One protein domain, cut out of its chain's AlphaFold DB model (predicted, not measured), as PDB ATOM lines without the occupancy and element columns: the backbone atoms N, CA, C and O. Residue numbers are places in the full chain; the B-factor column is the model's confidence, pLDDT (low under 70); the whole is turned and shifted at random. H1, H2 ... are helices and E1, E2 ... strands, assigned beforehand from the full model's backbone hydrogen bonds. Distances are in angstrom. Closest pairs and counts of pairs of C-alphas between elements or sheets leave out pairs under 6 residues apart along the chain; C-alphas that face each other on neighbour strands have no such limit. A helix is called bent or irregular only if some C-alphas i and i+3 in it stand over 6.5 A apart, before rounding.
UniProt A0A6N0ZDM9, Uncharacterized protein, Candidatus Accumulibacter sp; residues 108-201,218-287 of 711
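Overview. This is residues 108 to 201 and 218 to 287 of the 711 residues of an uncharacterized protein of Candidatus Accumulibacter sp (UniProt A0A6N0ZDM9). Six helices lie lengthwise side by side in a bundle, as two groups of three: H1, H2 and H3 make one triangle, H4, H5 and H6 the other, and H3 packed on H4 joins them. A small two-stranded hairpin, E1 and E2, sits at one end of the bundle, near the last residues of H3 and H6. The printed part has 164 residues, and along it come H1, E1, E2, H2, H3, H4, H5 and H6; the class is mostly helix, and E1 and E2 make an antiparallel sheet in the order E1 - E2. The whole is compact, with a radius of gyration of the C-alphas of 15.8 A and spans of 47, 35 and 27 A.

Along the chain. H1 is residues 108 to 120, beginning at C-alpha 108 at (135.188, 120.048, 115.159). E1 is residues 135 to 138 and E2 is residues 142 to 145. H2, residues 149 to 166, is 25.8 A long. H3, residues 171 to 188, is 28.0 A long and irregular, but only just: C-alphas 185 and 188 are 6.9 A apart. H4, residues 229 to 245, is 24.7 A long, and H5 is residues 249 to 261. H6, residues 268 to 285, is 26.6 A long, ends at C-alpha 285 at (161.813, 123.992, 108.130), and is irregular, with C-alphas 269 and 272 7.0 A apart.

Arrangement. H3 is the hub, touching three helices. It touches H4 at a shallow tilt of 9 degrees, the same way, with the closest C-alphas, those of Val 183 and Ala 242, 5.0 A apart. H2 and H3 form a helical hairpin, closest at the C-alphas of Trp 166 and Leu 173, 6.6 A; H3 touches H2 with residues 172 to 180 alone. H1 touches H2, the same way at a shallow tilt of 17 degrees, closest at the C-alphas of Trp 113 and Arg 156, 5.1 A. H1 and H3 only just touch, with 3 pairs of C-alphas within 8 A, the closest those of Ala 117 and Ile 177, 6.8 A. H4 and H5 are a helical hairpin, closest at the C-alphas of Ala 240 and Ala 252, 4.8 A. H5 and H6 are another, closest at those of Glu 253 and Ala 275, 4.2 A. H2 and H6 are apart. In the hairpin of E1 and E2, N 136 and O 144 are 2.9 A apart, within hydrogen-bond range. Every O i to N i+4 pair is within range in H1 and H4, against 13 of 14 in H2, 11 of 14 in H3, 8 of 9 in H5 and 12 of 14 in H6.

Size, cuts and confidence. The C-alphas farthest apart, those of Glu 164 and Glu 201, are 48.9 A apart. Residues 202 to 217 are not printed, and C-alphas 201 and 218 are 24.0 A apart across the cut. The link from H1 to E1 is long, with 14 residues. The mean pLDDT of the printed part is 85.7; residues 125 to 144, 193 to 201 and 286 to 287 are under 70.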
ATOM      1  N   LYS A 108     136.253 121.042 115.387       84.50
ATOM      2  CA  LYS A 108     135.188 120.048 115.159       84.50
ATOM      3  C   LYS A 108     135.753 118.646 114.939       84.50
ATOM      4  O   LYS A 108     135.207 117.698 115.494       84.50
ATOM      5  N   SER A 109     136.861 118.509 114.206       86.19
ATOM      6  CA  SER A 109     137.517 117.208 114.001       86.19
ATOM      7  C   SER A 109     138.103 116.658 115.303       86.19
ATOM      8  O   SER A 109     137.949 115.472 115.582       86.19
ATOM      9  N   VAL A 110     138.699 117.518 116.140       86.75
ATOM     10  CA  VAL A 110     139.179 117.134 117.483       86.75
ATOM     11  C   VAL A 110     138.020 116.718 118.391       86.75
ATOM     12  O   VAL A 110     138.099 115.682 119.042       86.75
ATOM     13  N   ALA A 111     136.917 117.472 118.412       87.94
ATOM     14  CA  ALA A 111     135.734 117.113 119.196       87.94
ATOM     15  C   ALA A 111     135.126 115.769 118.745       87.94
ATOM     16  O   ALA A 111     134.855 114.908 119.579       87.94
ATOM     17  N   ALA A 112     134.979 115.554 117.433       90.00
ATOM     18  CA  ALA A 112     134.459 114.309 116.871       90.00
ATOM     19  C   ALA A 112     135.388 113.103 117.111       90.00
ATOM     20  O   ALA A 112     134.908 111.982 117.283       90.00
ATOM     21  N   TRP A 113     136.707 113.318 117.137       91.12
ATOM     22  CA  TRP A 113     137.680 112.307 117.555       91.12
ATOM     23  C   TRP A 113     137.504 111.937 119.035       91.12
ATOM     24  O   TRP A 113     137.330 110.759 119.344       91.12
ATOM     25  N   ARG A 114     137.475 112.926 119.939       89.69
ATOM     26  CA  ARG A 114     137.352 112.695 121.390       89.69
ATOM     27  C   ARG A 114     136.048 112.011 121.774       89.69
ATOM     28  O   ARG A 114     136.068 111.127 122.623       89.69
ATOM     29  N   GLU A 115     134.939 112.376 121.135       91.31
ATOM     30  CA  GLU A 115     133.646 111.732 121.383       91.31
ATOM     31  C   GLU A 115     133.654 110.264 120.928       91.31
ATOM     32  O   GLU A 115     133.182 109.385 121.650       91.31
ATOM     33  N   ALA A 116     134.278 109.959 119.782       92.31
ATOM     34  CA  ALA A 116     134.458 108.579 119.334       92.31
ATOM     35  C   ALA A 116     135.393 107.782 120.265       92.31
ATOM     36  O   ALA A 116     135.087 106.636 120.591       92.31
ATOM     37  N   ALA A 117     136.494 108.384 120.736       91.44
ATOM     38  CA  ALA A 117     137.418 107.771 121.695       91.44
ATOM     39  C   ALA A 117     136.719 107.448 123.023       91.44
ATOM     40  O   ALA A 117     136.775 106.308 123.484       91.44
ATOM     41  N   LYS A 118     135.969 108.411 123.572       89.62
ATOM     42  CA  LYS A 118     135.148 108.237 124.777       89.62
ATOM     43  C   LYS A 118     134.045 107.193 124.595       89.62
ATOM     44  O   LYS A 118     133.784 106.426 125.511       89.62
ATOM     45  N   THR A 119     133.419 107.115 123.421       90.31
ATOM     46  CA  THR A 119     132.416 106.073 123.129       90.31
ATOM     47  C   THR A 119     133.052 104.679 123.073       90.31
ATOM     48  O   THR A 119     132.485 103.718 123.586       90.31
ATOM     49  N   ALA A 120     134.243 104.560 122.479       90.12
ATOM     50  CA  ALA A 120     134.959 103.292 122.339       90.12
ATOM     51  C   ALA A 120     135.624 102.802 123.643       90.12
ATOM     52  O   ALA A 120     135.826 101.594 123.809       90.12
ATOM     53  N   ALA A 121     135.974 103.722 124.548       87.62
ATOM     54  CA  ALA A 121     136.569 103.451 125.853       87.62
ATOM     55  C   ALA A 121     136.206 104.567 126.863       87.62
ATOM     56  O   ALA A 121     136.982 105.507 127.041       87.62
ATOM     57  N   PRO A 122     135.043 104.479 127.543       84.19
ATOM     58  CA  PRO A 122     134.554 105.532 128.446       84.19
ATOM     59  C   PRO A 122     135.432 105.809 129.672       84.19
ATOM     60  O   PRO A 122     135.215 106.801 130.362       84.19
ATOM     61  N   ASP A 123     136.391 104.926 129.953       81.88
ATOM     62  CA  ASP A 123     137.340 105.001 131.062       81.88
ATOM     63  C   ASP A 123     138.688 105.649 130.682       81.88
ATOM     64  O   ASP A 123     139.539 105.863 131.547       81.88
ATOM     65  N   LEU A 124     138.898 105.970 129.399       79.56
ATOM     66  CA  LEU A 124     140.072 106.692 128.911       79.56
ATOM     67  C   LEU A 124     139.729 108.170 128.708       79.56
ATOM     68  O   LEU A 124     139.051 108.518 127.746       79.56
ATOM     69  N   GLU A 125     140.245 109.047 129.570       68.69
ATOM     70  CA  GLU A 125     140.034 110.500 129.492       68.69
ATOM     71  C   GLU A 125     140.736 111.143 128.271       68.69
ATOM     72  O   GLU A 125     141.963 111.294 128.283       68.69
ATOM     73  N   PRO A 126     140.011 111.598 127.223       61.69
ATOM     74  CA  PRO A 126     140.619 112.205 126.031       61.69
ATOM     75  C   PRO A 126     140.869 113.715 126.203       61.69
ATOM     76  O   PRO A 126     141.392 114.386 125.312       61.69
ATOM     77  N   ALA A 127     140.452 114.298 127.332       54.72
ATOM     78  CA  ALA A 127     140.413 115.744 127.537       54.72
ATOM     79  C   ALA A 127     141.799 116.423 127.538       54.72
ATOM     80  O   ALA A 127     141.887 117.619 127.253       54.72
ATOM     81  N   ALA A 128     142.868 115.670 127.823       59.56
ATOM     82  CA  ALA A 128     144.246 116.164 127.908       59.56
ATOM     83  C   ALA A 128     144.921 116.433 126.546       59.56
ATOM     84  O   ALA A 128     145.988 117.048 126.498       59.56
ATOM     85  N   GLU A 129     144.325 115.990 125.437       67.62
ATOM     86  CA  GLU A 129     144.892 116.180 124.101       67.62
ATOM     87  C   GLU A 129     145.056 117.665 123.719       67.62
ATOM     88  O   GLU A 129     144.276 118.529 124.151       67.62
ATOM     89  N   PRO A 130     146.019 118.000 122.840       66.56
ATOM     90  CA  PRO A 130     146.149 119.356 122.339       66.56
ATOM     91  C   PRO A 130     144.939 119.795 121.505       66.56
ATOM     92  O   PRO A 130     144.201 119.002 120.922       66.56
ATOM     93  N   SER A 131     144.750 121.110 121.475       66.38
ATOM     94  CA  SER A 131     143.826 121.820 120.593       66.38
ATOM     95  C   SER A 131     144.212 121.644 119.123       66.38
ATOM     96  O   SER A 131     145.396 121.532 118.814       66.38
ATOM     97  N   ALA A 132     143.227 121.709 118.223       63.75
ATOM     98  CA  ALA A 132     143.465 121.686 116.777       63.75
ATOM     99  C   ALA A 132     144.396 122.827 116.323       63.75
ATOM    100  O   ALA A 132     145.260 122.624 115.480       63.75
ATOM    101  N   ASP A 133     144.275 123.986 116.978       60.56
ATOM    102  CA  ASP A 133     145.103 125.192 116.855       60.56
ATOM    103  C   ASP A 133     146.578 124.992 117.315       60.56
ATOM    104  O   ASP A 133     147.199 125.898 117.873       60.56
ATOM    105  N   ALA A 134     147.146 123.791 117.167       65.69
ATOM    106  CA  ALA A 134     148.535 123.457 117.496       65.69
ATOM    107  C   ALA A 134     149.501 123.896 116.377       65.69
ATOM    108  O   ALA A 134     150.270 123.095 115.835       65.69
ATOM    109  N   ASP A 135     149.440 125.183 116.032       68.50
ATOM    110  CA  ASP A 135     150.390 125.832 115.134       68.50
ATOM    111  C   ASP A 135     151.748 126.013 115.823       68.50
ATOM    112  O   ASP A 135     151.841 126.444 116.976       68.50
ATOM    113  N   LEU A 136     152.821 125.732 115.087       68.75
ATOM    114  CA  LEU A 136     154.198 125.933 115.531       68.75
ATOM    115  C   LEU A 136     154.872 127.049 114.725       68.75
ATOM    116  O   LEU A 136     154.553 127.215 113.544       68.75
ATOM    117  N   PRO A 137     155.803 127.823 115.314       62.53
ATOM    118  CA  PRO A 137     156.554 128.828 114.569       62.53
ATOM    119  C   PRO A 137     157.299 128.192 113.391       62.53
ATOM    120  O   PRO A 137     157.878 127.120 113.525       62.53
ATOM    121  N   GLY A 138     157.311 128.865 112.243       61.06
ATOM    122  CA  GLY A 138     157.971 128.405 111.023       61.06
ATOM    123  C   GLY A 138     159.014 129.404 110.533       61.06
ATOM    124  O   GLY A 138     158.717 130.582 110.358       61.06
ATOM    125  N   THR A 139     160.224 128.927 110.249       55.38
ATOM    126  CA  THR A 139     161.346 129.707 109.683       55.38
ATOM    127  C   THR A 139     161.003 130.357 108.344       55.38
ATOM    128  O   THR A 139     161.306 131.529 108.138       55.38
ATOM    129  N   THR A 140     160.357 129.606 107.452       59.16
ATOM    130  CA  THR A 140     160.057 130.034 106.074       59.16
ATOM    131  C   THR A 140     158.682 130.702 105.939       59.16
ATOM    132  O   THR A 140     158.490 131.547 105.068       59.16
ATOM    133  N   TRP A 141     157.723 130.350 106.806       58.47
ATOM    134  CA  TRP A 141     156.296 130.688 106.645       58.47
ATOM    135  C   TRP A 141     155.655 131.376 107.863       58.47
ATOM    136  O   TRP A 141     154.442 131.579 107.892       58.47
ATOM    137  N   GLY A 142     156.448 131.747 108.874       60.81
ATOM    138  CA  GLY A 142     155.990 132.370 110.120       60.81
ATOM    139  C   GLY A 142     155.365 131.370 111.095       60.81
ATOM    140  O   GLY A 142     155.808 131.282 112.237       60.81
ATOM    141  N   TRP A 143     154.402 130.575 110.622       64.94
ATOM    142  CA  TRP A 143     153.729 129.504 111.364       64.94
ATOM    143  C   TRP A 143     153.413 128.306 110.456       64.94
ATOM    144  O   TRP A 143     153.307 128.448 109.233       64.94
ATOM    145  N   PHE A 144     153.245 127.123 111.049       69.00
ATOM    146  CA  PHE A 144     152.704 125.945 110.379       69.00
ATOM    147  C   PHE A 144     151.812 125.099 111.298       69.00
ATOM    148  O   PHE A 144     152.181 124.791 112.429       69.00
ATOM    149  N   GLU A 145     150.696 124.628 110.747       76.31
ATOM    150  CA  GLU A 145     149.821 123.623 111.358       76.31
ATOM    151  C   GLU A 145     150.570 122.286 111.425       76.31
ATOM    152  O   GLU A 145     150.996 121.765 110.385       76.31
ATOM    153  N   ASN A 146     150.803 121.745 112.627       83.50
ATOM    154  CA  ASN A 146     151.539 120.485 112.787       83.50
ATOM    155  C   ASN A 146     150.624 119.257 112.616       83.50
ATOM    156  O   ASN A 146     150.993 118.316 111.917       83.50
ATOM    157  N   CYS A 147     149.415 119.300 113.190       85.19
ATOM    158  CA  CYS A 147     148.425 118.217 113.174       85.19
ATOM    159  C   CYS A 147     147.096 118.669 112.543       85.19
ATOM    160  O   CYS A 147     146.193 119.083 113.278       85.19
ATOM    161  N   PRO A 148     146.960 118.591 111.208       82.62
ATOM    162  CA  PRO A 148     145.807 119.131 110.497       82.62
ATOM    163  C   PRO A 148     144.498 118.404 110.804       82.62
ATOM    164  O   PRO A 148     144.498 117.232 111.187       82.62
ATOM    165  N   ALA A 149     143.373 119.084 110.566       83.81
ATOM    166  CA  ALA A 149     142.013 118.566 110.780       83.81
ATOM    167  C   ALA A 149     141.778 117.150 110.202       83.81
ATOM    168  O   ALA A 149     141.109 116.327 110.835       83.81
ATOM    169  N   ASP A 150     142.369 116.848 109.042       85.38
ATOM    170  CA  ASP A 150     142.266 115.547 108.370       85.38
ATOM    171  C   ASP A 150     142.993 114.415 109.119       85.38
ATOM    172  O   ASP A 150     142.568 113.264 109.039       85.38
ATOM    173  N   SER A 151     144.050 114.707 109.890       89.31
ATOM    174  CA  SER A 151     144.736 113.700 110.717       89.31
ATOM    175  C   SER A 151     143.829 113.176 111.834       89.31
ATOM    176  O   SER A 151     143.818 111.976 112.114       89.31
ATOM    177  N   TRP A 152     143.038 114.063 112.443       90.31
ATOM    178  CA  TRP A 152     142.051 113.720 113.471       90.31
ATOM    179  C   TRP A 152     140.879 112.928 112.882       90.31
ATOM    180  O   TRP A 152     140.474 111.910 113.440       90.31
ATOM    181  N   GLU A 153     140.384 113.334 111.711       91.31
ATOM    182  CA  GLU A 153     139.320 112.617 110.998       91.31
ATOM    183  C   GLU A 153     139.778 111.230 110.505       91.31
ATOM    184  O   GLU A 153     139.044 110.251 110.649       91.31
ATOM    185  N   GLN A 154     141.008 111.093 109.998       93.31
ATOM    186  CA  GLN A 154     141.570 109.793 109.616       93.31
ATOM    187  C   GLN A 154     141.779 108.884 110.837       93.31
ATOM    188  O   GLN A 154     141.493 107.685 110.760       93.31
ATOM    189  N   ALA A 155     142.216 109.426 111.979       94.38
ATOM    190  CA  ALA A 155     142.270 108.673 113.230       94.38
ATOM    191  C   ALA A 155     140.866 108.227 113.675       94.38
ATOM    192  O   ALA A 155     140.678 107.051 113.980       94.38
ATOM    193  N   ARG A 156     139.855 109.105 113.612       95.00
ATOM    194  CA  ARG A 156     138.457 108.790 113.963       95.00
ATOM    195  C   ARG A 156     137.860 107.693 113.076       95.00
ATOM    196  O   ARG A 156     137.252 106.759 113.593       95.00
ATOM    197  N   ARG A 157     138.076 107.748 111.757       96.06
ATOM    198  CA  ARG A 157     137.677 106.673 110.821       96.06
ATOM    199  C   ARG A 157     138.360 105.350 111.150       96.06
ATOM    200  O   ARG A 157     137.721 104.304 111.127       96.06
ATOM    201  N   THR A 158     139.648 105.407 111.487       96.75
ATOM    202  CA  THR A 158     140.418 104.223 111.884       96.75
ATOM    203  C   THR A 158     139.863 103.623 113.172       96.75
ATOM    204  O   THR A 158     139.622 102.423 113.207       96.75
ATOM    205  N   LEU A 159     139.592 104.443 114.189       96.12
ATOM    206  CA  LEU A 159     139.012 104.016 115.462       96.12
ATOM    207  C   LEU A 159     137.700 103.254 115.273       96.12
ATOM    208  O   LEU A 159     137.562 102.159 115.809       96.12
ATOM    209  N   LEU A 160     136.768 103.799 114.485       95.94
ATOM    210  CA  LEU A 160     135.490 103.140 114.198       95.94
ATOM    211  C   LEU A 160     135.715 101.780 113.516       95.94
ATOM    212  O   LEU A 160     135.292 100.755 114.046       95.94
ATOM    213  N   ALA A 161     136.521 101.744 112.450       96.06
ATOM    214  CA  ALA A 161     136.869 100.509 111.742       96.06
ATOM    215  C   ALA A 161     137.691  99.500 112.579       96.06
ATOM    216  O   ALA A 161     137.808  98.336 112.206       96.06
ATOM    217  N   ARG A 162     138.312  99.911 113.696       95.88
ATOM    218  CA  ARG A 162     138.929  98.991 114.673       95.88
ATOM    219  C   ARG A 162     137.954  98.562 115.764       95.88
ATOM    220  O   ARG A 162     138.032  97.422 116.210       95.88
ATOM    221  N   SER A 163     137.013  99.421 116.148       94.75
ATOM    222  CA  SER A 163     135.932  99.085 117.079       94.75
ATOM    223  C   SER A 163     134.984  98.037 116.493       94.75
ATOM    224  O   SER A 163     134.518  97.173 117.227       94.75
ATOM    225  N   GLU A 164     134.754  98.063 115.180       94.81
ATOM    226  CA  GLU A 164     134.017  97.024 114.444       94.81
ATOM    227  C   GLU A 164     134.761  95.673 114.425       94.81
ATOM    228  O   GLU A 164     134.137  94.622 114.529       94.81
ATOM    229  N   VAL A 165     136.097  95.688 114.324       94.75
ATOM    230  CA  VAL A 165     136.927  94.475 114.156       94.75
ATOM    231  C   VAL A 165     137.357  93.835 115.485       94.75
ATOM    232  O   VAL A 165     137.569  92.624 115.533       94.75
ATOM    233  N   TRP A 166     137.513  94.612 116.560       94.19
ATOM    234  CA  TRP A 166     137.941  94.115 117.881       94.19
ATOM    235  C   TRP A 166     136.868  94.216 118.972       94.19
ATOM    236  O   TRP A 166     137.056  93.659 120.052       94.19
ATOM    237  N   GLY A 167     135.763  94.923 118.718       90.25
ATOM    238  CA  GLY A 167     134.764  95.274 119.726       90.25
ATOM    239  C   GLY A 167     135.180  96.471 120.590       90.25
ATOM    240  O   GLY A 167     136.362  96.662 120.906       90.25
ATOM    241  N   ALA A 168     134.191  97.275 120.995       85.12
ATOM    242  CA  ALA A 168     134.370  98.377 121.942       85.12
ATOM    243  C   ALA A 168     134.899  97.870 123.299       85.12
ATOM    244  O   ALA A 168     134.650  96.730 123.687       85.12
ATOM    245  N   GLY A 169     135.672  98.696 124.011       82.50
ATOM    246  CA  GLY A 169     136.291  98.340 125.296       82.50
ATOM    247  C   GLY A 169     137.393  97.266 125.246       82.50
ATOM    248  O   GLY A 169     138.087  97.068 126.243       82.50
ATOM    249  N   SER A 170     137.606  96.589 124.111       91.00
ATOM    250  CA  SER A 170     138.600  95.514 123.988       91.00
ATOM    251  C   SER A 170     140.031  95.993 124.273       91.00
ATOM    252  O   SER A 170     140.411  97.127 123.975       91.00
ATOM    253  N   ALA A 171     140.868  95.107 124.825       91.00
ATOM    254  CA  ALA A 171     142.244  95.446 125.203       91.00
ATOM    255  C   ALA A 171     143.094  95.934 124.012       91.00
ATOM    256  O   ALA A 171     143.916  96.836 124.171       91.00
ATOM    257  N   ALA A 172     142.860  95.388 122.812       92.75
ATOM    258  CA  ALA A 172     143.510  95.837 121.582       92.75
ATOM    259  C   ALA A 172     143.084  97.264 121.191       92.75
ATOM    260  O   ALA A 172     143.938  98.091 120.867       92.75
ATOM    261  N   LEU A 173     141.786  97.575 121.280       93.62
ATOM    262  CA  LEU A 173     141.257  98.903 120.969       93.62
ATOM    263  C   LEU A 173     141.713  99.947 121.995       93.62
ATOM    264  O   LEU A 173     142.195 101.006 121.605       93.62
ATOM    265  N   ARG A 174     141.658  99.633 123.297       92.69
ATOM    266  CA  ARG A 174     142.147 100.522 124.368       92.69
ATOM    267  C   ARG A 174     143.653 100.795 124.232       92.69
ATOM    268  O   ARG A 174     144.061 101.950 124.307       92.69
ATOM    269  N   ASN A 175     144.474  99.783 123.926       93.56
ATOM    270  CA  ASN A 175     145.907  99.965 123.635       93.56
ATOM    271  C   ASN A 175     146.149 100.862 122.400       93.56
ATOM    272  O   ASN A 175     147.044 101.711 122.420       93.56
ATOM    273  N   TRP A 176     145.332 100.718 121.350       95.62
ATOM    274  CA  TRP A 176     145.398 101.566 120.158       95.62
ATOM    275  C   TRP A 176     145.013 103.028 120.445       95.62
ATOM    276  O   TRP A 176     145.733 103.926 120.006       95.62
ATOM    277  N   ILE A 177     143.938 103.267 121.212       93.94
ATOM    278  CA  ILE A 177     143.466 104.609 121.606       93.94
ATOM    279  C   ILE A 177     144.539 105.341 122.417       93.94
ATOM    280  O   ILE A 177     144.913 106.453 122.051       93.94
ATOM    281  N   VAL A 178     145.091 104.716 123.468       91.44
ATOM    282  CA  VAL A 178     146.131 105.351 124.301       91.44
ATOM    283  C   VAL A 178     147.359 105.713 123.461       91.44
ATOM    284  O   VAL A 178     147.875 106.822 123.566       91.44
ATOM    285  N   ALA A 179     147.799 104.828 122.563       93.44
ATOM    286  CA  ALA A 179     148.893 105.148 121.652       93.44
ATOM    287  C   ALA A 179     148.547 106.276 120.665       93.44
ATOM    288  O   ALA A 179     149.424 107.069 120.329       93.44
ATOM    289  N   GLN A 180     147.286 106.404 120.240       93.88
ATOM    290  CA  GLN A 180     146.851 107.502 119.379       93.88
ATOM    291  C   GLN A 180     146.800 108.844 120.129       93.88
ATOM    292  O   GLN A 180     147.254 109.846 119.576       93.88
ATOM    293  N   HIS A 181     146.364 108.863 121.395       89.69
ATOM    294  CA  HIS A 181     146.488 110.040 122.268       89.69
ATOM    295  C   HIS A 181     147.963 110.462 122.403       89.69
ATOM    296  O   HIS A 181     148.276 111.645 122.285       89.69
ATOM    297  N   GLN A 182     148.892 109.508 122.558       89.19
ATOM    298  CA  GLN A 182     150.333 109.796 122.628       89.19
ATOM    299  C   GLN A 182     150.925 110.290 121.298       89.19
ATOM    300  O   GLN A 182     151.839 111.119 121.294       89.19
ATOM    301  N   VAL A 183     150.406 109.841 120.149       91.75
ATOM    302  CA  VAL A 183     150.744 110.433 118.843       91.75
ATOM    303  C   VAL A 183     150.267 111.886 118.777       91.75
ATOM    304  O   VAL A 183     151.039 112.750 118.367       91.75
ATOM    305  N   PHE A 184     149.042 112.182 119.219       88.75
ATOM    306  CA  PHE A 184     148.506 113.544 119.189       88.75
ATOM    307  C   PHE A 184     149.109 114.476 120.249       88.75
ATOM    308  O   PHE A 184     149.273 115.660 119.976       88.75
ATOM    309  N   ALA A 185     149.548 113.990 121.410       85.62
ATOM    310  CA  ALA A 185     150.250 114.810 122.407       85.62
ATOM    311  C   ALA A 185     151.475 115.555 121.820       85.62
ATOM    312  O   ALA A 185     151.787 116.679 122.225       85.62
ATOM    313  N   ARG A 186     152.106 114.980 120.788       86.12
ATOM    314  CA  ARG A 186     153.263 115.535 120.064       86.12
ATOM    315  C   ARG A 186     152.951 116.729 119.163       86.12
ATOM    316  O   ARG A 186     153.881 117.414 118.746       86.12
ATOM    317  N   CYS A 187     151.681 117.036 118.881       82.69
ATOM    318  CA  CYS A 187     151.308 118.134 117.981       82.69
ATOM    319  C   CYS A 187     151.919 119.486 118.393       82.69
ATOM    320  O   CYS A 187     152.269 120.284 117.529       82.69
ATOM    321  N   ARG A 188     152.108 119.716 119.700       79.00
ATOM    322  CA  ARG A 188     152.718 120.935 120.266       79.00
ATOM    323  C   ARG A 188     154.255 120.932 120.312       79.00
ATOM    324  O   ARG A 188     154.826 121.920 120.761       79.00
ATOM    325  N   LEU A 189     154.916 119.849 119.898       78.50
ATOM    326  CA  LEU A 189     156.374 119.720 119.957       78.50
ATOM    327  C   LEU A 189     157.032 120.211 118.666       78.50
ATOM    328  O   LEU A 189     157.710 121.237 118.674       78.50
ATOM    329  N   GLY A 190     156.826 119.484 117.562       77.75
ATOM    330  CA  GLY A 190     157.566 119.705 116.320       77.75
ATOM    331  C   GLY A 190     159.082 119.522 116.472       77.75
ATOM    332  O   GLY A 190     159.554 119.067 117.519       77.75
ATOM    333  N   PRO A 191     159.846 119.900 115.429       74.56
ATOM    334  CA  PRO A 191     161.300 119.803 115.425       74.56
ATOM    335  C   PRO A 191     161.941 120.501 116.621       74.56
ATOM    336  O   PRO A 191     161.550 121.613 116.983       74.56
ATOM    337  N   GLU A 192     163.007 119.900 117.149       70.81
ATOM    338  CA  GLU A 192     163.799 120.404 118.280       70.81
ATOM    339  C   GLU A 192     164.152 121.898 118.166       70.81
ATOM    340  O   GLU A 192     164.054 122.655 119.129       70.81
ATOM    341  N   TYR A 193     164.455 122.358 116.952       63.81
ATOM    342  CA  TYR A 193     164.735 123.761 116.653       63.81
ATOM    343  C   TYR A 193     163.621 124.739 117.097       63.81
ATOM    344  O   TYR A 193     163.922 125.867 117.497       63.81
ATOM    345  N   PHE A 194     162.345 124.340 117.071       66.44
ATOM    346  CA  PHE A 194     161.209 125.187 117.470       66.44
ATOM    347  C   PHE A 194     160.772 125.001 118.929       66.44
ATOM    348  O   PHE A 194     160.086 125.874 119.471       66.44
ATOM    349  N   ARG A 195     161.215 123.920 119.585       67.62
ATOM    350  CA  ARG A 195     160.985 123.655 121.012       67.62
ATOM    351  C   ARG A 195     161.557 124.793 121.865       67.62
ATOM    352  O   ARG A 195     162.613 125.350 121.564       67.62
ATOM    353  N   LYS A 196     160.858 125.164 122.939       61.25
ATOM    354  CA  LYS A 196     161.314 126.193 123.912       61.25
ATOM    355  C   LYS A 196     161.772 125.583 125.238       61.25
ATOM    356  O   LYS A 196     162.490 126.225 125.994       61.25
ATOM    357  N   ASP A 197     161.320 124.363 125.471       60.72
ATOM    358  CA  ASP A 197     161.617 123.443 126.561       60.72
ATOM    359  C   ASP A 197     162.948 122.695 126.362       60.72
ATOM    360  O   ASP A 197     163.576 122.324 127.347       60.72
ATOM    361  N   VAL A 198     163.427 122.532 125.119       61.41
ATOM    362  CA  VAL A 198     164.744 121.929 124.840       61.41
ATOM    363  C   VAL A 198     165.855 122.994 124.850       61.41
ATOM    364  O   VAL A 198     165.768 123.972 124.092       61.41
ATOM    365  N   PRO A 199     166.931 122.821 125.647       57.09
ATOM    366  CA  PRO A 199     168.108 123.686 125.605       57.09
ATOM    367  C   PRO A 199     168.918 123.484 124.312       57.09
ATOM    368  O   PRO A 199     169.796 122.634 124.231       57.09
ATOM    369  N   THR A 200     168.652 124.303 123.295       56.59
ATOM    370  CA  THR A 200     169.464 124.343 122.065       56.59
ATOM    371  C   THR A 200     170.705 125.221 122.244       56.59
ATOM    372  O   THR A 200     170.636 126.306 122.836       56.59
ATOM    373  N   GLU A 201     171.848 124.784 121.704       47.00
ATOM    374  CA  GLU A 201     173.090 125.566 121.730       47.00
ATOM    375  C   GLU A 201     172.882 126.970 121.131       47.00
ATOM    376  O   GLU A 201     172.162 127.169 120.153       47.00
ATOM    377  N   LEU A 218     155.622 110.293 126.892       80.38
ATOM    378  CA  LEU A 218     155.074 110.199 125.544       80.38
ATOM    379  C   LEU A 218     155.394 108.845 124.894       80.38
ATOM    380  O   LEU A 218     155.284 108.716 123.670       80.38
ATOM    381  N   SER A 219     155.823 107.838 125.660       85.69
ATOM    382  CA  SER A 219     156.025 106.483 125.150       85.69
ATOM    383  C   SER A 219     154.732 105.920 124.537       85.69
ATOM    384  O   SER A 219     153.615 106.187 124.986       85.69
ATOM    385  N   LEU A 220     154.866 105.163 123.442       89.94
ATOM    386  CA  LEU A 220     153.736 104.488 122.800       89.94
ATOM    387  C   LEU A 220     153.603 103.084 123.422       89.94
ATOM    388  O   LEU A 220     154.434 102.230 123.113       89.94
ATOM    389  N   PRO A 221     152.574 102.802 124.245       92.31
ATOM    390  CA  PRO A 221     152.529 101.625 125.123       92.31
ATOM    391  C   PRO A 221     152.461 100.324 124.325       92.31
ATOM    392  O   PRO A 221     151.507 100.132 123.566       92.31
ATOM    393  N   GLU A 222     153.467  99.454 124.448       93.12
ATOM    394  CA  GLU A 222     153.642  98.280 123.577       93.12
ATOM    395  C   GLU A 222     152.353  97.452 123.381       93.12
ATOM    396  O   GLU A 222     151.548  97.325 124.312       93.12
ATOM    397  N   PRO A 223     152.115  96.893 122.178       93.00
ATOM    398  CA  PRO A 223     151.015  95.961 121.964       93.00
ATOM    399  C   PRO A 223     151.119  94.764 122.928       93.00
ATOM    400  O   PRO A 223     152.225  94.264 123.148       93.00
ATOM    401  N   PRO A 224     150.001  94.276 123.496       87.94
ATOM    402  CA  PRO A 224     150.033  93.166 124.446       87.94
ATOM    403  C   PRO A 224     150.594  91.876 123.812       87.94
ATOM    404  O   PRO A 224     150.472  91.683 122.598       87.94
ATOM    405  N   PRO A 225     151.163  90.947 124.605       86.56
ATOM    406  CA  PRO A 225     151.556  89.628 124.112       86.56
ATOM    407  C   PRO A 225     150.399  88.934 123.381       86.56
ATOM    408  O   PRO A 225     149.270  88.918 123.867       86.56
ATOM    409  N   GLY A 226     150.664  88.394 122.188       87.50
ATOM    410  CA  GLY A 226     149.626  87.806 121.330       87.50
ATOM    411  C   GLY A 226     148.718  88.815 120.606       87.50
ATOM    412  O   GLY A 226     147.712  88.405 120.031       87.50
ATOM    413  N   ALA A 227     149.048  90.115 120.605       90.25
ATOM    414  CA  ALA A 227     148.276  91.157 119.924       90.25
ATOM    415  C   ALA A 227     147.918  90.804 118.461       90.25
ATOM    416  O   ALA A 227     148.773  90.312 117.715       90.25
ATOM    417  N   PRO A 228     146.695  91.139 117.994       92.94
ATOM    418  CA  PRO A 228     146.312  90.955 116.600       92.94
ATOM    419  C   PRO A 228     147.306  91.617 115.642       92.94
ATOM    420  O   PRO A 228     147.692  92.771 115.831       92.94
ATOM    421  N   ARG A 229     147.646  90.933 114.542       94.12
ATOM    422  CA  ARG A 229     148.562  91.439 113.497       94.12
ATOM    423  C   ARG A 229     148.199  92.848 113.004       94.12
ATOM    424  O   ARG A 229     149.083  93.612 112.626       94.12
ATOM    425  N   LEU A 230     146.908  93.182 113.005       95.81
ATOM    426  CA  LEU A 230     146.396  94.505 112.653       95.81
ATOM    427  C   LEU A 230     146.883  95.593 113.630       95.81
ATOM    428  O   LEU A 230     147.422  96.592 113.169       95.81
ATOM    429  N   LEU A 231     146.832  95.350 114.947       96.75
ATOM    430  CA  LEU A 231     147.328  96.279 115.972       96.75
ATOM    431  C   LEU A 231     148.840  96.507 115.850       96.75
ATOM    432  O   LEU A 231     149.301  97.634 115.996       96.75
ATOM    433  N   LEU A 232     149.611  95.465 115.517       96.62
ATOM    434  CA  LEU A 232     151.051  95.603 115.258       96.62
ATOM    435  C   LEU A 232     151.322  96.546 114.070       96.62
ATOM    436  O   LEU A 232     152.169  97.430 114.157       96.62
ATOM    437  N   LYS A 233     150.566  96.400 112.973       97.19
ATOM    438  CA  LYS A 233     150.707  97.241 111.770       97.19
ATOM    439  C   LYS A 233     150.164  98.660 111.959       97.19
ATOM    440  O   LYS A 233     150.699  99.598 111.370       97.19
ATOM    441  N   ASP A 234     149.144  98.833 112.793       97.50
ATOM    442  CA  ASP A 234     148.697 100.152 113.234       97.50
ATOM    443  C   ASP A 234     149.736 100.820 114.141       97.50
ATOM    444  O   ASP A 234     149.958 102.025 114.030       97.50
ATOM    445  N   ARG A 235     150.443 100.053 114.983       97.56
ATOM    446  CA  ARG A 235     151.524 100.589 115.813       97.56
ATOM    447  C   ARG A 235     152.731 101.039 114.991       97.56
ATOM    448  O   ARG A 235     153.311 102.073 115.316       97.56
ATOM    449  N   ASP A 236     153.083 100.333 113.918       97.62
ATOM    450  CA  ASP A 236     154.112 100.802 112.976       97.62
ATOM    451  C   ASP A 236     153.763 102.200 112.429       97.62
ATOM    452  O   ASP A 236     154.600 103.104 112.426       97.62
ATOM    453  N   TYR A 237     152.500 102.403 112.036       97.81
ATOM    454  CA  TYR A 237     151.986 103.693 111.567       97.81
ATOM    455  C   TYR A 237     151.962 104.768 112.666       97.81
ATOM    456  O   TYR A 237     152.362 105.909 112.419       97.81
ATOM    457  N   GLN A 238     151.550 104.419 113.888       97.62
ATOM    458  CA  GLN A 238     151.564 105.334 115.034       97.62
ATOM    459  C   GLN A 238     152.991 105.786 115.380       97.62
ATOM    460  O   GLN A 238     153.216 106.979 115.563       97.62
ATOM    461  N   ARG A 239     153.977 104.877 115.379       97.50
ATOM    462  CA  ARG A 239     155.400 105.212 115.580       97.50
ATOM    463  C   ARG A 239     155.943 106.123 114.474       97.50
ATOM    464  O   ARG A 239     156.599 107.115 114.774       97.50
ATOM    465  N   ALA A 240     155.633 105.840 113.208       97.69
ATOM    466  CA  ALA A 240     156.032 106.699 112.089       97.69
ATOM    467  C   ALA A 240     155.402 108.108 112.175       97.69
ATOM    468  O   ALA A 240     156.060 109.109 111.894       97.69
ATOM    469  N   SER A 241     154.145 108.191 112.626       95.94
ATOM    470  CA  SER A 241     153.424 109.453 112.842       95.94
ATOM    471  C   SER A 241     153.967 110.244 114.036       95.94
ATOM    472  O   SER A 241     154.090 111.463 113.953       95.94
ATOM    473  N   ALA A 242     154.342 109.564 115.123       93.38
ATOM    474  CA  ALA A 242     155.006 110.163 116.279       93.38
ATOM    475  C   ALA A 242     156.309 110.875 115.871       93.38
ATOM    476  O   ALA A 242     156.427 112.084 116.069       93.38
ATOM    477  N   LEU A 243     157.204 110.155 115.181       93.50
ATOM    478  CA  LEU A 243     158.455 110.702 114.638       93.50
ATOM    479  C   LEU A 243     158.213 111.921 113.731       93.50
ATOM    480  O   LEU A 243     158.964 112.892 113.784       93.50
ATOM    481  N   PHE A 244     157.151 111.904 112.917       92.88
ATOM    482  CA  PHE A 244     156.791 113.035 112.060       92.88
ATOM    483  C   PHE A 244     156.360 114.272 112.870       92.88
ATOM    484  O   PHE A 244     156.838 115.371 112.589       92.88
ATOM    485  N   TYR A 245     155.501 114.121 113.885       88.81
ATOM    486  CA  TYR A 245     155.030 115.257 114.693       88.81
ATOM    487  C   TYR A 245     156.083 115.798 115.677       88.81
ATOM    488  O   TYR A 245     156.004 116.970 116.044       88.81
ATOM    489  N   GLU A 246     157.087 114.994 116.049       86.56
ATOM    490  CA  GLU A 246     158.312 115.413 116.763       86.56
ATOM    491  C   GLU A 246     159.392 116.002 115.832       86.56
ATOM    492  O   GLU A 246     160.408 116.513 116.293       86.56
ATOM    493  N   GLY A 247     159.194 115.965 114.512       85.19
ATOM    494  CA  GLY A 247     160.138 116.529 113.547       85.19
ATOM    495  C   GLY A 247     161.358 115.665 113.218       85.19
ATOM    496  O   GLY A 247     162.258 116.136 112.522       85.19
ATOM    497  N   HIS A 248     161.379 114.395 113.631       89.94
ATOM    498  CA  HIS A 248     162.363 113.389 113.212       89.94
ATOM    499  C   HIS A 248     162.074 112.912 111.772       89.94
ATOM    500  O   HIS A 248     161.846 111.731 111.505       89.94
ATOM    501  N   TYR A 249     162.033 113.850 110.820       91.19
ATOM    502  CA  TYR A 249     161.476 113.634 109.479       91.19
ATOM    503  C   TYR A 249     162.191 112.550 108.671       91.19
ATOM    504  O   TYR A 249     161.519 111.750 108.024       91.19
ATOM    505  N   ALA A 250     163.520 112.461 108.750       92.00
ATOM    506  CA  ALA A 250     164.278 111.417 108.057       92.00
ATOM    507  C   ALA A 250     163.976 110.009 108.612       92.00
ATOM    508  O   ALA A 250     164.037 109.018 107.881       92.00
ATOM    509  N   ASP A 251     163.639 109.898 109.900       95.75
ATOM    510  CA  ASP A 251     163.302 108.631 110.560       95.75
ATOM    511  C   ASP A 251     161.852 108.239 110.268       95.75
ATOM    512  O   ASP A 251     161.582 107.095 109.889       95.75
ATOM    513  N   ALA A 252     160.941 109.215 110.327       96.88
ATOM    514  CA  ALA A 252     159.566 109.077 109.863       96.88
ATOM    515  C   ALA A 252     159.513 108.638 108.389       96.88
ATOM    516  O   ALA A 252     158.774 107.716 108.054       96.88
ATOM    517  N   GLU A 253     160.341 109.220 107.511       97.19
ATOM    518  CA  GLU A 253     160.439 108.803 106.112       97.19
ATOM    519  C   GLU A 253     160.841 107.328 105.990       97.19
ATOM    520  O   GLU A 253     160.169 106.567 105.287       97.19
ATOM    521  N   ARG A 254     161.898 106.886 106.689       98.12
ATOM    522  CA  ARG A 254     162.330 105.476 106.645       98.12
ATOM    523  C   ARG A 254     161.241 104.530 107.162       98.12
ATOM    524  O   ARG A 254     161.025 103.481 106.548       98.12
ATOM    525  N   ALA A 255     160.518 104.914 108.215       98.31
ATOM    526  CA  ALA A 255     159.396 104.147 108.755       98.31
ATOM    527  C   ALA A 255     158.205 104.077 107.774       98.31
ATOM    528  O   ALA A 255     157.720 102.988 107.463       98.31
ATOM    529  N   PHE A 256     157.788 105.201 107.185       98.50
ATOM    530  CA  PHE A 256     156.725 105.227 106.176       98.50
ATOM    531  C   PHE A 256     157.113 104.481 104.884       98.50
ATOM    532  O   PHE A 256     156.279 103.778 104.311       98.50
ATOM    533  N   ARG A 257     158.390 104.510 104.468       97.94
ATOM    534  CA  ARG A 257     158.907 103.668 103.367       97.94
ATOM    535  C   ARG A 257     158.989 102.183 103.730       97.94
ATOM    536  O   ARG A 257     158.998 101.352 102.824       97.94
ATOM    537  N   ALA A 258     159.074 101.803 105.006       98.06
ATOM    538  CA  ALA A 258     158.909 100.406 105.423       98.06
ATOM    539  C   ALA A 258     157.435  99.982 105.300       98.06
ATOM    540  O   ALA A 258     157.141  98.977 104.656       98.06
ATOM    541  N   ILE A 259     156.508 100.812 105.790       98.12
ATOM    542  CA  ILE A 259     155.052 100.615 105.660       98.12
ATOM    543  C   ILE A 259     154.612 100.496 104.189       98.12
ATOM    544  O   ILE A 259     153.819  99.619 103.861       98.12
ATOM    545  N   ALA A 260     155.160 101.316 103.285       95.94
ATOM    546  CA  ALA A 260     154.873 101.260 101.844       95.94
ATOM    547  C   ALA A 260     155.290  99.930 101.174       95.94
ATOM    548  O   ALA A 260     154.709  99.521 100.166       95.94
ATOM    549  N   ARG A 261     156.308  99.255 101.726       96.19
ATOM    550  CA  ARG A 261     156.823  97.967 101.231       96.19
ATOM    551  C   ARG A 261     156.139  96.763 101.882       96.19
ATOM    552  O   ARG A 261     156.153  95.681 101.301       96.19
ATOM    553  N   ASP A 262     155.517  96.930 103.047       96.81
ATOM    554  CA  ASP A 262     154.808  95.853 103.733       96.81
ATOM    555  C   ASP A 262     153.432  95.593 103.098       96.81
ATOM    556  O   ASP A 262     152.430  96.233 103.421       96.81
ATOM    557  N   ALA A 263     153.373  94.592 102.216       93.81
ATOM    558  CA  ALA A 263     152.142  94.112 101.586       93.81
ATOM    559  C   ALA A 263     151.063  93.628 102.582       93.81
ATOM    560  O   ALA A 263     149.914  93.453 102.187       93.81
ATOM    561  N   ARG A 264     151.406  93.410 103.861       94.69
ATOM    562  CA  ARG A 264     150.476  93.002 104.924       94.69
ATOM    563  C   ARG A 264     149.962  94.192 105.749       94.69
ATOM    564  O   ARG A 264     149.075  93.986 106.581       94.69
ATOM    565  N   SER A 265     150.493  95.404 105.563       96.06
ATOM    566  CA  SER A 265     150.058  96.603 106.291       96.06
ATOM    567  C   SER A 265     148.847  97.271 105.620       96.06
ATOM    568  O   SER A 265     148.914  97.564 104.424       96.06
ATOM    569  N   PRO A 266     147.764  97.606 106.356       95.31
ATOM    570  CA  PRO A 266     146.647  98.374 105.796       95.31
ATOM    571  C   PRO A 266     147.067  99.806 105.415       95.31
ATOM    572  O   PRO A 266     146.439 100.442 104.577       95.31
ATOM    573  N   TRP A 267     148.170 100.303 105.984       96.56
ATOM    574  CA  TRP A 267     148.711 101.639 105.733       96.56
ATOM    575  C   TRP A 267     149.586 101.727 104.477       96.56
ATOM    576  O   TRP A 267     150.101 102.801 104.164       96.56
ATOM    577  N   ARG A 268     149.749 100.628 103.727       94.81
ATOM    578  CA  ARG A 268     150.608 100.564 102.534       94.81
ATOM    579  C   ARG A 268     150.321 101.681 101.521       94.81
ATOM    580  O   ARG A 268     151.261 102.339 101.084       94.81
ATOM    581  N   GLY A 269     149.046 101.943 101.213       91.81
ATOM    582  CA  GLY A 269     148.620 103.005 100.282       91.81
ATOM    583  C   GLY A 269     148.840 104.443 100.781       91.81
ATOM    584  O   GLY A 269     148.729 105.389 100.005       91.81
ATOM    585  N   TRP A 270     149.181 104.622 102.061       95.12
ATOM    586  CA  TRP A 270     149.584 105.910 102.634       95.12
ATOM    587  C   TRP A 270     151.107 106.057 102.742       95.12
ATOM    588  O   TRP A 270     151.613 107.176 102.686       95.12
ATOM    589  N   GLY A 271     151.848 104.950 102.879       96.12
ATOM    590  CA  GLY A 271     153.277 104.960 103.213       96.12
ATOM    591  C   GLY A 271     154.148 105.777 102.252       96.12
ATOM    592  O   GLY A 271     154.959 106.581 102.703       96.12
ATOM    593  N   GLN A 272     153.964 105.646 100.934       96.62
ATOM    594  CA  GLN A 272     154.796 106.386  99.973       96.62
ATOM    595  C   GLN A 272     154.474 107.893  99.953       96.62
ATOM    596  O   GLN A 272     155.386 108.713  99.842       96.62
ATOM    597  N   TYR A 273     153.205 108.271 100.133       96.88
ATOM    598  CA  TYR A 273     152.798 109.671 100.294       96.88
ATOM    599  C   TYR A 273     153.349 110.274 101.596       96.88
ATOM    600  O   TYR A 273     153.937 111.354 101.564       96.88
ATOM    601  N   LEU A 274     153.221 109.575 102.729       97.06
ATOM    602  CA  LEU A 274     153.676 110.072 104.032       97.06
ATOM    603  C   LEU A 274     155.206 110.152 104.135       97.06
ATOM    604  O   LEU A 274     155.725 111.108 104.708       97.06
ATOM    605  N   ALA A 275     155.930 109.229 103.496       97.75
ATOM    606  CA  ALA A 275     157.379 109.316 103.335       97.75
ATOM    607  C   ALA A 275     157.802 110.612 102.622       97.75
ATOM    608  O   ALA A 275     158.615 111.381 103.136       97.75
ATOM    609  N   LEU A 276     157.197 110.905 101.468       97.69
ATOM    610  CA  LEU A 276     157.488 112.128 100.714       97.69
ATOM    611  C   LEU A 276     156.990 113.390 101.441       97.69
ATOM    612  O   LEU A 276     157.620 114.442 101.344       97.69
ATOM    613  N   ARG A 277     155.906 113.295 102.224       95.00
ATOM    614  CA  ARG A 277     155.398 114.384 103.077       95.00
ATOM    615  C   ARG A 277     156.332 114.703 104.251       95.00
ATOM    616  O   ARG A 277     156.348 115.860 104.681       95.00
ATOM    617  N   ALA A 278     157.095 113.720 104.740       94.25
ATOM    618  CA  ALA A 278     158.151 113.891 105.740       94.25
ATOM    619  C   ALA A 278     159.375 114.607 105.146       94.25
ATOM    620  O   ALA A 278     159.727 115.675 105.639       94.25
ATOM    621  N   HIS A 279     159.930 114.115 104.031       93.19
ATOM    622  CA  HIS A 279     161.031 114.784 103.315       93.19
ATOM    623  C   HIS A 279     160.656 116.225 102.910       93.19
ATOM    624  O   HIS A 279     161.419 117.160 103.146       93.19
ATOM    625  N   PHE A 280     159.435 116.450 102.405       91.31
ATOM    626  CA  PHE A 280     158.905 117.800 102.166       91.31
ATOM    627  C   PHE A 280     158.966 118.696 103.411       91.31
ATOM    628  O   PHE A 280     159.370 119.854 103.314       91.31
ATOM    629  N   ARG A 281     158.573 118.175 104.579       87.19
ATOM    630  CA  ARG A 281     158.533 118.971 105.808       87.19
ATOM    631  C   ARG A 281     159.924 119.282 106.345       87.19
ATOM    632  O   ARG A 281     160.117 120.384 106.845       87.19
ATOM    633  N   GLU A 282     160.884 118.372 106.177       86.88
ATOM    634  CA  GLU A 282     162.297 118.639 106.461       86.88
ATOM    635  C   GLU A 282     162.796 119.851 105.657       86.88
ATOM    636  O   GLU A 282     163.339 120.798 106.224       86.88
ATOM    637  N   LEU A 283     162.536 119.879 104.345       85.62
ATOM    638  CA  LEU A 283     162.960 120.987 103.483       85.62
ATOM    639  C   LEU A 283     162.216 122.304 103.762       85.62
ATOM    640  O   LEU A 283     162.772 123.370 103.511       85.62
ATOM    641  N   GLU A 284     160.990 122.260 104.291       79.50
ATOM    642  CA  GLU A 284     160.214 123.462 104.635       79.50
ATOM    643  C   GLU A 284     160.733 124.177 105.899       79.50
ATOM    644  O   GLU A 284     160.614 125.404 106.000       79.50
ATOM    645  N   VAL A 285     161.318 123.436 106.853       74.62
ATOM    646  CA  VAL A 285     161.813 123.992 108.130       74.62
ATOM    647  C   VAL A 285     163.275 124.449 108.096       74.62
ATOM    648  O   VAL A 285     163.665 125.289 108.912       74.62
ATOM    649  N   ILE A 286     164.086 123.938 107.168       65.44
ATOM    650  CA  ILE A 286     165.520 124.253 107.082       65.44
ATOM    651  C   ILE A 286     165.744 125.706 106.609       65.44
ATOM    652  O   ILE A 286     165.317 126.068 105.511       65.44
ATOM    653  N   PRO A 287     166.457 126.554 107.382       51.72
ATOM    654  CA  PRO A 287     166.792 127.909 106.948       51.72
ATOM    655  C   PRO A 287     167.731 127.922 105.732       51.72
ATOM    656  O   PRO A 287     168.722 127.197 105.692       51.72
TER     657      PRO A 287